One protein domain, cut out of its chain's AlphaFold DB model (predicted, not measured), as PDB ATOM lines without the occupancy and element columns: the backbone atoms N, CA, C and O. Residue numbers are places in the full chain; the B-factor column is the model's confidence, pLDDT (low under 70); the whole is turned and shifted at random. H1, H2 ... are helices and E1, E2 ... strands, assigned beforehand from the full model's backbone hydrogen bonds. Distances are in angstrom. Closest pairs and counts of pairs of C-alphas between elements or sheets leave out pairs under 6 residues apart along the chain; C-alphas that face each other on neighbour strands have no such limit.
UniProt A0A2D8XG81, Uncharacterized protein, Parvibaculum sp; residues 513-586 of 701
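AT A GLANCE: This is residues 513 to 586 of the 701 residues of an uncharacterized protein of Parvibaculum sp (UniProt A0A2D8XG81). A strongly twisted sheet of three strands, with E2 and E3 as a long hairpin and the shorter E1 beside the first part of E2, has two helices packed at one side: H2 lies slantwise over E2, and H1 packs on H2 at a steep angle, reaching the sheet only with its residues 530 to 534. The loop of residues 556 to 564 and the turn after E2 lie toward opposite ends of the longest axis. The printed part has 74 residues, with two named helices and three named strands in the order H1, H2, E1, E2, E3. The sheet runs E1, E2, E3, antiparallel throughout, and the class is mixed, helices and strands. The whole is compact, with a radius of gyration of the C-alphas of 12.3 A, and its outline is elongated, with spans of 37 by 22 by 18 A.

IN THESE COORDINATES: H1 is residues 523 to 534, 16.4 A long from first to last C-alpha, and begins with C-alpha 523 at (224.023, 271.121, 225.997). H2 is residues 538 to 546, 11.9 A long. E1 is residues 550 to 555, 14.8 A long, with C-alpha 550 at (233.557, 277.854, 236.048). E2 is residues 565 to 573, 24.9 A long. E3 is residues 576 to 584, 24.7 A long, and ends with C-alpha 584 at (236.761, 269.612, 227.589).

HOW THE PARTS SIT: E1, E2 and E3 form a meander, each strand the antiparallel neighbour of the one before. E1 and E2 are a hairpin at 155 degrees, with N 551 and O 568 within hydrogen-bond range at 2.8 A. E2 and E3 are a hairpin at 156 degrees, with N 569 and O 580 at 2.7 A and N 580 and O 569 at 2.8 A, within hydrogen-bond range. The sheet is only just strongly twisted, its C-alphas lying up to 4.3 A off the best plane. H2 is on the sheet at a height of 7.7 A, over E2 and slantwise to the strands, at 50 degrees to E2 on the local plane. The closest C-alphas of H2 and E2 are those of Ala 544 and Val 571, 5.3 A apart. H1 touches H2 with residues 527 to 531 alone, the closest C-alphas being those of Ala 531 and Glu 538, 5.1 A apart. The two helices run opposite ways at a steep tilt of 60 degrees. H1 only grazes the sheet, with residues 530 to 534. In H1 and H2 every O i to N i+4 pair is within hydrogen-bond range.

THE WHOLE: The two C-alphas farthest apart are those of Gly 559 and Asp 575, 37.0 A. The printed part has no cut. The links H1 to H2, H2 to E1 and E2 to E3 are tight, and E1 to E2 is short. The mean pLDDT of the printed part is 76.2, and residues 513 to 521, 557 to 563 and 585 to 586 are under 70.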
ATOM      1  N   ARG A 513     232.811 264.503 227.854       54.81
ATOM      2  CA  ARG A 513     233.041 263.061 227.742       54.81
ATOM      3  C   ARG A 513     231.995 262.253 228.521       54.81
ATOM      4  O   ARG A 513     231.796 262.482 229.713       54.81
ATOM      5  N   LYS A 514     231.354 261.291 227.861       56.75
ATOM      6  CA  LYS A 514     230.443 260.294 228.434       56.75
ATOM      7  C   LYS A 514     231.227 259.186 229.155       56.75
ATOM      8  O   LYS A 514     232.435 259.040 228.978       56.75
ATOM      9  N   GLU A 515     230.533 258.382 229.964       48.41
ATOM     10  CA  GLU A 515     231.132 257.257 230.714       48.41
ATOM     11  C   GLU A 515     231.675 256.152 229.793       48.41
ATOM     12  O   GLU A 515     232.677 255.517 230.113       48.41
ATOM     13  N   ASP A 516     231.075 255.989 228.611       51.66
ATOM     14  CA  ASP A 516     231.558 255.097 227.549       51.66
ATOM     15  C   ASP A 516     232.809 255.626 226.819       51.66
ATOM     16  O   ASP A 516     233.385 254.939 225.979       51.66
ATOM     17  N   GLY A 517     233.258 256.840 227.156       53.19
ATOM     18  CA  GLY A 517     234.440 257.476 226.599       53.19
ATOM     19  C   GLY A 517     234.197 258.350 225.368       53.19
ATOM     20  O   GLY A 517     235.148 259.035 224.983       53.19
ATOM     21  N   SER A 518     232.984 258.372 224.802       55.47
ATOM     22  CA  SER A 518     232.580 259.244 223.685       55.47
ATOM     23  C   SER A 518     232.347 260.692 224.133       55.47
ATOM     24  O   SER A 518     232.298 260.967 225.327       55.47
ATOM     25  N   PHE A 519     232.197 261.642 223.208       61.12
ATOM     26  CA  PHE A 519     231.940 263.049 223.537       61.12
ATOM     27  C   PHE A 519     230.570 263.521 223.032       61.12
ATOM     28  O   PHE A 519     230.131 263.122 221.957       61.12
ATOM     29  N   THR A 520     229.901 264.404 223.780       62.41
ATOM     30  CA  THR A 520     228.701 265.127 223.323       62.41
ATOM     31  C   THR A 520     228.961 266.628 223.243       62.41
ATOM     32  O   THR A 520     229.670 267.182 224.081       62.41
ATOM     33  N   ASN A 521     228.401 267.280 222.225       65.62
ATOM     34  CA  ASN A 521     228.308 268.740 222.105       65.62
ATOM     35  C   ASN A 521     226.874 269.253 222.324       65.62
ATOM     36  O   ASN A 521     226.614 270.442 222.138       65.62
ATOM     37  N   ASN A 522     225.939 268.373 222.695       78.19
ATOM     38  CA  ASN A 522     224.580 268.761 223.034       78.19
ATOM     39  C   ASN A 522     224.542 269.245 224.488       78.19
ATOM     40  O   ASN A 522     224.898 268.510 225.410       78.19
ATOM     41  N   LEU A 523     224.108 270.492 224.682       74.25
ATOM     42  CA  LEU A 523     224.023 271.121 225.997       74.25
ATOM     43  C   LEU A 523     223.071 270.373 226.938       74.25
ATOM     44  O   LEU A 523     223.398 270.220 228.109       74.25
ATOM     45  N   ASN A 524     221.941 269.875 226.432       76.62
ATOM     46  CA  ASN A 524     220.959 269.169 227.255       76.62
ATOM     47  C   ASN A 524     221.532 267.833 227.747       76.62
ATOM     48  O   ASN A 524     221.531 267.581 228.942       76.62
ATOM     49  N   ASP A 525     222.165 267.048 226.866       73.69
ATOM     50  CA  ASP A 525     222.830 265.794 227.261       73.69
ATOM     51  C   ASP A 525     223.928 266.020 228.316       73.69
ATOM     52  O   ASP A 525     224.121 265.203 229.218       73.69
ATOM     53  N   ALA A 526     224.690 267.112 228.189       75.25
ATOM     54  CA  ALA A 526     225.736 267.460 229.144       75.25
ATOM     55  C   ALA A 526     225.155 267.865 230.508       75.25
ATOM     56  O   ALA A 526     225.701 267.482 231.544       75.25
ATOM     57  N   VAL A 527     224.055 268.622 230.506       82.00
ATOM     58  CA  VAL A 527     223.352 269.068 231.713       82.00
ATOM     59  C   VAL A 527     222.745 267.881 232.454       82.00
ATOM     60  O   VAL A 527     223.078 267.682 233.624       82.00
ATOM     61  N   ASP A 528     221.961 267.055 231.760       81.38
ATOM     62  CA  ASP A 528     221.305 265.864 232.312       81.38
ATOM     63  C   ASP A 528     222.335 264.922 232.942       81.38
ATOM     64  O   ASP A 528     222.162 264.408 234.049       81.38
ATOM     65  N   ARG A 529     223.479 264.736 232.274       77.12
ATOM     66  CA  ARG A 529     224.507 263.821 232.763       77.12
ATOM     67  C   ARG A 529     225.282 264.359 233.959       77.12
ATOM     68  O   ARG A 529     225.560 263.604 234.890       77.12
ATOM     69  N   LEU A 530     225.680 265.630 233.941       81.62
ATOM     70  CA  LEU A 530     226.399 266.214 235.075       81.62
ATOM     71  C   LEU A 530     225.486 266.303 236.310       81.62
ATOM     72  O   LEU A 530     225.968 266.114 237.430       81.62
ATOM     73  N   ALA A 531     224.183 266.520 236.105       83.62
ATOM     74  CA  ALA A 531     223.162 266.452 237.144       83.62
ATOM     75  C   ALA A 531     223.082 265.053 237.784       83.62
ATOM     76  O   ALA A 531     223.219 264.922 239.005       83.62
ATOM     77  N   ASP A 532     222.965 264.008 236.956       82.25
ATOM     78  CA  ASP A 532     222.900 262.600 237.377       82.25
ATOM     79  C   ASP A 532     224.159 262.161 238.151       82.25
ATOM     80  O   ASP A 532     224.078 261.656 239.271       82.25
ATOM     81  N   VAL A 533     225.352 262.431 237.604       79.44
ATOM     82  CA  VAL A 533     226.626 261.962 238.183       79.44
ATOM     83  C   VAL A 533     226.957 262.646 239.511       79.44
ATOM     84  O   VAL A 533     227.504 262.014 240.417       79.44
ATOM     85  N   HIS A 534     226.657 263.940 239.647       81.81
ATOM     86  CA  HIS A 534     227.055 264.721 240.823       81.81
ATOM     87  C   HIS A 534     225.921 264.932 241.836       81.81
ATOM     88  O   HIS A 534     226.146 265.543 242.894       81.81
ATOM     89  N   GLY A 535     224.727 264.401 241.545       87.06
ATOM     90  CA  GLY A 535     223.531 264.547 242.370       87.06
ATOM     91  C   GLY A 535     223.187 266.018 242.572       87.06
ATOM     92  O   GLY A 535     223.182 266.496 243.709       87.06
ATOM     93  N   VAL A 536     223.033 266.745 241.467       89.12
ATOM     94  CA  VAL A 536     222.706 268.179 241.422       89.12
ATOM     95  C   VAL A 536     221.569 268.375 240.429       89.12
ATOM     96  O   VAL A 536     221.480 267.615 239.472       89.12
ATOM     97  N   SER A 537     220.690 269.350 240.630       91.12
ATOM     98  CA  SER A 537     219.608 269.612 239.681       91.12
ATOM     99  C   SER A 537     220.134 270.045 238.303       91.12
ATOM    100  O   SER A 537     221.115 270.788 238.190       91.12
ATOM    101  N   GLU A 538     219.456 269.603 237.238       89.19
ATOM    102  CA  GLU A 538     219.724 270.022 235.851       89.19
ATOM    103  C   GLU A 538     219.687 271.549 235.713       89.19
ATOM    104  O   GLU A 538     220.555 272.144 235.075       89.19
ATOM    105  N   GLU A 539     218.742 272.208 236.389       90.00
ATOM    106  CA  GLU A 539     218.620 273.666 236.402       90.00
ATOM    107  C   GLU A 539     219.857 274.344 237.011       90.00
ATOM    108  O   GLU A 539     220.359 275.322 236.456       90.00
ATOM    109  N   ALA A 540     220.401 273.824 238.114       88.06
ATOM    110  CA  ALA A 540     221.603 274.381 238.725       88.06
ATOM    111  C   ALA A 540     222.839 274.207 237.825       88.06
ATOM    112  O   ALA A 540     223.636 275.139 237.686       88.06
ATOM    113  N   ILE A 541     222.978 273.052 237.165       85.00
ATOM    114  CA  ILE A 541     224.060 272.773 236.206       85.00
ATOM    115  C   ILE A 541     223.946 273.698 234.990       85.00
ATOM    116  O   ILE A 541     224.926 274.346 234.611       85.00
ATOM    117  N   PHE A 542     222.744 273.811 234.418       86.12
ATOM    118  CA  PHE A 542     222.449 274.708 233.305       86.12
ATOM    119  C   PHE A 542     222.763 276.158 233.676       86.12
ATOM    120  O   PHE A 542     223.441 276.853 232.923       86.12
ATOM    121  N   ASN A 543     222.357 276.606 234.866       84.19
ATOM    122  CA  ASN A 543     222.648 277.948 235.359       84.19
ATOM    123  C   ASN A 543     224.146 278.172 235.595       84.19
ATOM    124  O   ASN A 543     224.654 279.248 235.287       84.19
ATOM    125  N   ALA A 544     224.880 277.187 236.112       82.50
ATOM    126  CA  ALA A 544     226.325 277.303 236.301       82.50
ATOM    127  C   ALA A 544     227.067 277.432 234.961       82.50
ATOM    128  O   ALA A 544     227.987 278.241 234.841       82.50
ATOM    129  N   ILE A 545     226.627 276.683 233.951       80.56
ATOM    130  CA  ILE A 545     227.123 276.751 232.575       80.56
ATOM    131  C   ILE A 545     226.772 278.103 231.935       80.56
ATOM    132  O   ILE A 545     227.665 278.823 231.485       80.56
ATOM    133  N   ASN A 546     225.492 278.474 231.937       79.38
ATOM    134  CA  ASN A 546     224.971 279.656 231.251       79.38
ATOM    135  C   ASN A 546     225.472 280.971 231.872       79.38
ATOM    136  O   ASN A 546     225.765 281.927 231.161       79.38
ATOM    137  N   ASN A 547     225.641 281.006 233.198       80.06
ATOM    138  CA  ASN A 547     226.167 282.172 233.917       80.06
ATOM    139  C   ASN A 547     227.705 282.185 233.999       80.06
ATOM    140  O   ASN A 547     228.281 283.022 234.695       80.06
ATOM    141  N   GLY A 548     228.367 281.222 233.353       77.00
ATOM    142  CA  GLY A 548     229.819 281.092 233.306       77.00
ATOM    143  C   GLY A 548     230.504 280.889 234.658       77.00
ATOM    144  O   GLY A 548     231.644 281.300 234.868       77.00
ATOM    145  N   ASN A 549     229.837 280.233 235.607       82.00
ATOM    146  CA  ASN A 549     230.422 279.886 236.897       82.00
ATOM    147  C   ASN A 549     231.350 278.670 236.782       82.00
ATOM    148  O   ASN A 549     231.095 277.617 237.354       82.00
ATOM    149  N   TYR A 550     232.474 278.833 236.091       83.50
ATOM    150  CA  TYR A 550     233.557 277.854 236.048       83.50
ATOM    151  C   TYR A 550     234.920 278.525 236.225       83.50
ATOM    152  O   TYR A 550     235.074 279.722 236.003       83.50
ATOM    153  N   ASN A 551     235.921 277.732 236.605       81.31
ATOM    154  CA  ASN A 551     237.324 278.130 236.668       81.31
ATOM    155  C   ASN A 551     238.177 277.124 235.888       81.31
ATOM    156  O   ASN A 551     238.017 275.912 236.050       81.31
ATOM    157  N   TRP A 552     239.122 277.601 235.080       77.25
ATOM    158  CA  TRP A 552     240.104 276.715 234.454       77.25
ATOM    159  C   TRP A 552     240.971 276.041 235.525       77.25
ATOM    160  O   TRP A 552     241.440 276.689 236.458       77.25
ATOM    161  N   SER A 553     241.130 274.722 235.422       78.00
ATOM    162  CA  SER A 553     241.771 273.875 236.439       78.00
ATOM    163  C   SER A 553     243.069 273.224 235.961       78.00
ATOM    164  O   SER A 553     243.777 272.627 236.768       78.00
ATOM    165  N   GLY A 554     243.397 273.341 234.671       81.31
ATOM    166  CA  GLY A 554     244.631 272.818 234.094       81.31
ATOM    167  C   GLY A 554     244.424 272.124 232.751       81.31
ATOM    168  O   GLY A 554     243.316 272.051 232.222       81.31
ATOM    169  N   THR A 555     245.508 271.558 232.231       75.31
ATOM    170  CA  THR A 555     245.504 270.643 231.082       75.31
ATOM    171  C   THR A 555     246.050 269.299 231.552       75.31
ATOM    172  O   THR A 555     247.035 269.258 232.297       75.31
ATOM    173  N   ILE A 556     245.423 268.196 231.148       74.12
ATOM    174  CA  ILE A 556     245.876 266.854 231.525       74.12
ATOM    175  C   ILE A 556     247.187 266.554 230.782       74.12
ATOM    176  O   ILE A 556     247.264 266.702 229.566       74.12
ATOM    177  N   GLN A 557     248.233 266.158 231.513       60.03
ATOM    178  CA  GLN A 557     249.602 266.045 230.979       60.03
ATOM    179  C   GLN A 557     249.986 264.625 230.517       60.03
ATOM    180  O   GLN A 557     250.989 264.468 229.829       60.03
ATOM    181  N   GLN A 558     249.257 263.575 230.922       52.22
ATOM    182  CA  GLN A 558     249.655 262.176 230.690       52.22
ATOM    183  C   GLN A 558     248.451 261.235 230.486       52.22
ATOM    184  O   GLN A 558     247.375 261.462 231.036       52.22
ATOM    185  N   GLY A 559     248.663 260.146 229.734       56.34
ATOM    186  CA  GLY A 559     247.661 259.115 229.417       56.34
ATOM    187  C   GLY A 559     246.828 259.420 228.164       56.34
ATOM    188  O   GLY A 559     247.060 260.421 227.495       56.34
ATOM    189  N   ASN A 560     245.814 258.594 227.872       47.06
ATOM    190  CA  ASN A 560     244.892 258.738 226.719       47.06
ATOM    191  C   ASN A 560     243.980 259.990 226.789       47.06
ATOM    192  O   ASN A 560     242.936 260.034 226.151       47.06
ATOM    193  N   ARG A 561     244.311 260.944 227.662       55.91
ATOM    194  CA  ARG A 561     243.603 262.204 227.931       55.91
ATOM    195  C   ARG A 561     244.564 263.401 227.872       55.91
ATOM    196  O   ARG A 561     244.199 264.502 228.268       55.91
ATOM    197  N   ALA A 562     245.823 263.177 227.482       58.12
ATOM    198  CA  ALA A 562     246.840 264.216 227.439       58.12
ATOM    199  C   ALA A 562     246.480 265.271 226.383       58.12
ATOM    200  O   ALA A 562     246.328 264.944 225.213       58.12
ATOM    201  N   GLY A 563     246.367 266.534 226.799       64.75
ATOM    202  CA  GLY A 563     245.965 267.648 225.933       64.75
ATOM    203  C   GLY A 563     244.527 268.140 226.127       64.75
ATOM    204  O   GLY A 563     244.227 269.247 225.681       64.75
ATOM    205  N   SER A 564     243.668 267.399 226.837       72.31
ATOM    206  CA  SER A 564     242.340 267.886 227.233       72.31
ATOM    207  C   SER A 564     242.433 268.976 228.301       72.31
ATOM    208  O   SER A 564     243.245 268.893 229.234       72.31
ATOM    209  N   ASN A 565     241.555 269.974 228.212       74.62
ATOM    210  CA  ASN A 565     241.421 271.010 229.232       74.62
ATOM    211  C   ASN A 565     240.497 270.536 230.355       74.62
ATOM    212  O   ASN A 565     239.485 269.887 230.108       74.62
ATOM    213  N   LEU A 566     240.826 270.884 231.594       79.00
ATOM    214  CA  LEU A 566     239.991 270.622 232.759       79.00
ATOM    215  C   LEU A 566     239.419 271.947 233.264       79.00
ATOM    216  O   LEU A 566     240.168 272.882 233.556       79.00
ATOM    217  N   ILE A 567     238.101 272.027 233.396       82.81
ATOM    218  CA  ILE A 567     237.406 273.160 234.016       82.81
ATOM    219  C   ILE A 567     236.694 272.688 235.283       82.81
ATOM    220  O   ILE A 567     236.247 271.552 235.352       82.81
ATOM    221  N   THR A 568     236.575 273.545 236.290       87.62
ATOM    222  CA  THR A 568     235.769 273.291 237.491       87.62
ATOM    223  C   THR A 568     234.535 274.177 237.438       87.62
ATOM    224  O   THR A 568     234.671 275.390 237.564       87.62
ATOM    225  N   LEU A 569     233.351 273.595 237.263       86.62
ATOM    226  CA  LEU A 569     232.053 274.256 237.394       86.62
ATOM    227  C   LEU A 569     231.711 274.425 238.877       86.62
ATOM    228  O   LEU A 569     231.711 273.452 239.626       86.62
ATOM    229  N   ASN A 570     231.399 275.642 239.303       89.25
ATOM    230  CA  ASN A 570     230.875 275.918 240.637       89.25
ATOM    231  C   ASN A 570     229.351 275.974 240.544       89.25
ATOM    232  O   ASN A 570     228.788 276.952 240.051       89.25
ATOM    233  N   VAL A 571     228.702 274.906 240.991       90.31
ATOM    234  CA  VAL A 571     227.256 274.721 240.893       90.31
ATOM    235  C   VAL A 571     226.628 274.951 242.257       90.31
ATOM    236  O   VAL A 571     227.034 274.325 243.235       90.31
ATOM    237  N   THR A 572     225.646 275.846 242.319       90.25
ATOM    238  CA  THR A 572     224.873 276.114 243.536       90.25
ATOM    239  C   THR A 572     223.463 275.586 243.341       90.25
ATOM    240  O   THR A 572     222.772 276.026 242.425       90.25
ATOM    241  N   ASP A 573     223.048 274.656 244.195       89.88
ATOM    242  CA  ASP A 573     221.730 274.022 244.163       89.88
ATOM    243  C   ASP A 573     221.093 274.157 245.551       89.88
ATOM    244  O   ASP A 573     221.428 273.437 246.493       89.88
ATOM    245  N   GLY A 574     220.251 275.179 245.716       90.94
ATOM    246  CA  GLY A 574     219.793 275.625 247.035       90.94
ATOM    247  C   GLY A 574     220.925 276.249 247.865       90.94
ATOM    248  O   GLY A 574     221.627 277.137 247.384       90.94
ATOM    249  N   ASP A 575     221.087 275.790 249.109       87.12
ATOM    250  CA  ASP A 575     222.153 276.241 250.022       87.12
ATOM    251  C   ASP A 575     223.482 275.479 249.820       87.12
ATOM    252  O   ASP A 575     224.507 275.853 250.396       87.12
ATOM    253  N   ASP A 576     223.487 274.428 248.989       85.06
ATOM    254  CA  ASP A 576     224.660 273.593 248.738       85.06
ATOM    255  C   ASP A 576     225.436 274.082 247.506       85.06
ATOM    256  O   ASP A 576     224.915 274.152 246.391       85.06
ATOM    257  N   SER A 577     226.726 274.378 247.687       88.56
ATOM    258  CA  SER A 577     227.656 274.675 246.590       88.56
ATOM    259  C   SER A 577     228.591 273.491 246.336       88.56
ATOM    260  O   SER A 577     229.311 273.070 247.246       88.56
ATOM    261  N   LYS A 578     228.640 272.986 245.100       88.19
ATOM    262  CA  LYS A 578     229.538 271.905 244.669       88.19
ATOM    263  C   LYS A 578     230.471 272.370 243.552       88.19
ATOM    264  O   LYS A 578     230.065 273.087 242.643       88.19
ATOM    265  N   ALA A 579     231.721 271.922 243.606       88.56
ATOM    266  CA  ALA A 579     232.709 272.118 242.550       88.56
ATOM    267  C   ALA A 579     232.822 270.831 241.716       88.56
ATOM    268  O   ALA A 579     233.197 269.785 242.246       88.56
ATOM    269  N   ILE A 580     232.484 270.897 240.429       85.00
ATOM    270  CA  ILE A 580     232.437 269.759 239.503       85.00
ATOM    271  C   ILE A 580     233.523 269.921 238.440       85.00
ATOM    272  O   ILE A 580     233.507 270.888 237.687       85.00
ATOM    273  N   GLN A 581     234.456 268.974 238.350       83.00
ATOM    274  CA  GLN A 581     235.484 268.983 237.306       83.00
ATOM    275  C   GLN A 581     234.964 268.359 236.007       83.00
ATOM    276  O   GLN A 581     234.536 267.208 236.000       83.00
ATOM    277  N   VAL A 582     235.049 269.104 234.906       80.44
ATOM    278  CA  VAL A 582     234.637 268.689 233.563       80.44
ATOM    279  C   VAL A 582     235.840 268.736 232.629       80.44
ATOM    280  O   VAL A 582     236.560 269.733 232.562       80.44
ATOM    281  N   GLU A 583     236.066 267.637 231.917       77.69
ATOM    282  CA  GLU A 583     237.044 267.567 230.831       77.69
ATOM    283  C   GLU A 583     236.418 268.119 229.546       77.69
ATOM    284  O   GLU A 583     235.319 267.714 229.171       77.69
ATOM    285  N   VAL A 584     237.136 269.014 228.871       74.31
ATOM    286  CA  VAL A 584     236.761 269.612 227.589       74.31
ATOM    287  C   VAL A 584     237.843 269.268 226.565       74.31
ATOM    288  O   VAL A 584     239.014 269.616 226.755       74.31
ATOM    289  N   GLY A 585     237.457 268.552 225.506       60.47
ATOM    290  CA  GLY A 585     238.377 268.072 224.465       60.47
ATOM    291  C   GLY A 585     239.084 269.194 223.687       60.47
ATOM    292  O   GLY A 585     238.587 270.317 223.595       60.47
ATOM    293  N   ASN A 586     240.260 268.892 223.127       53.50
ATOM    294  CA  ASN A 586     241.049 269.814 222.302       53.50
ATOM    295  C   ASN A 586     240.508 269.850 220.855       53.50
ATOM    296  O   ASN A 586     240.303 268.799 220.252       53.50
TER     297      ASN A 586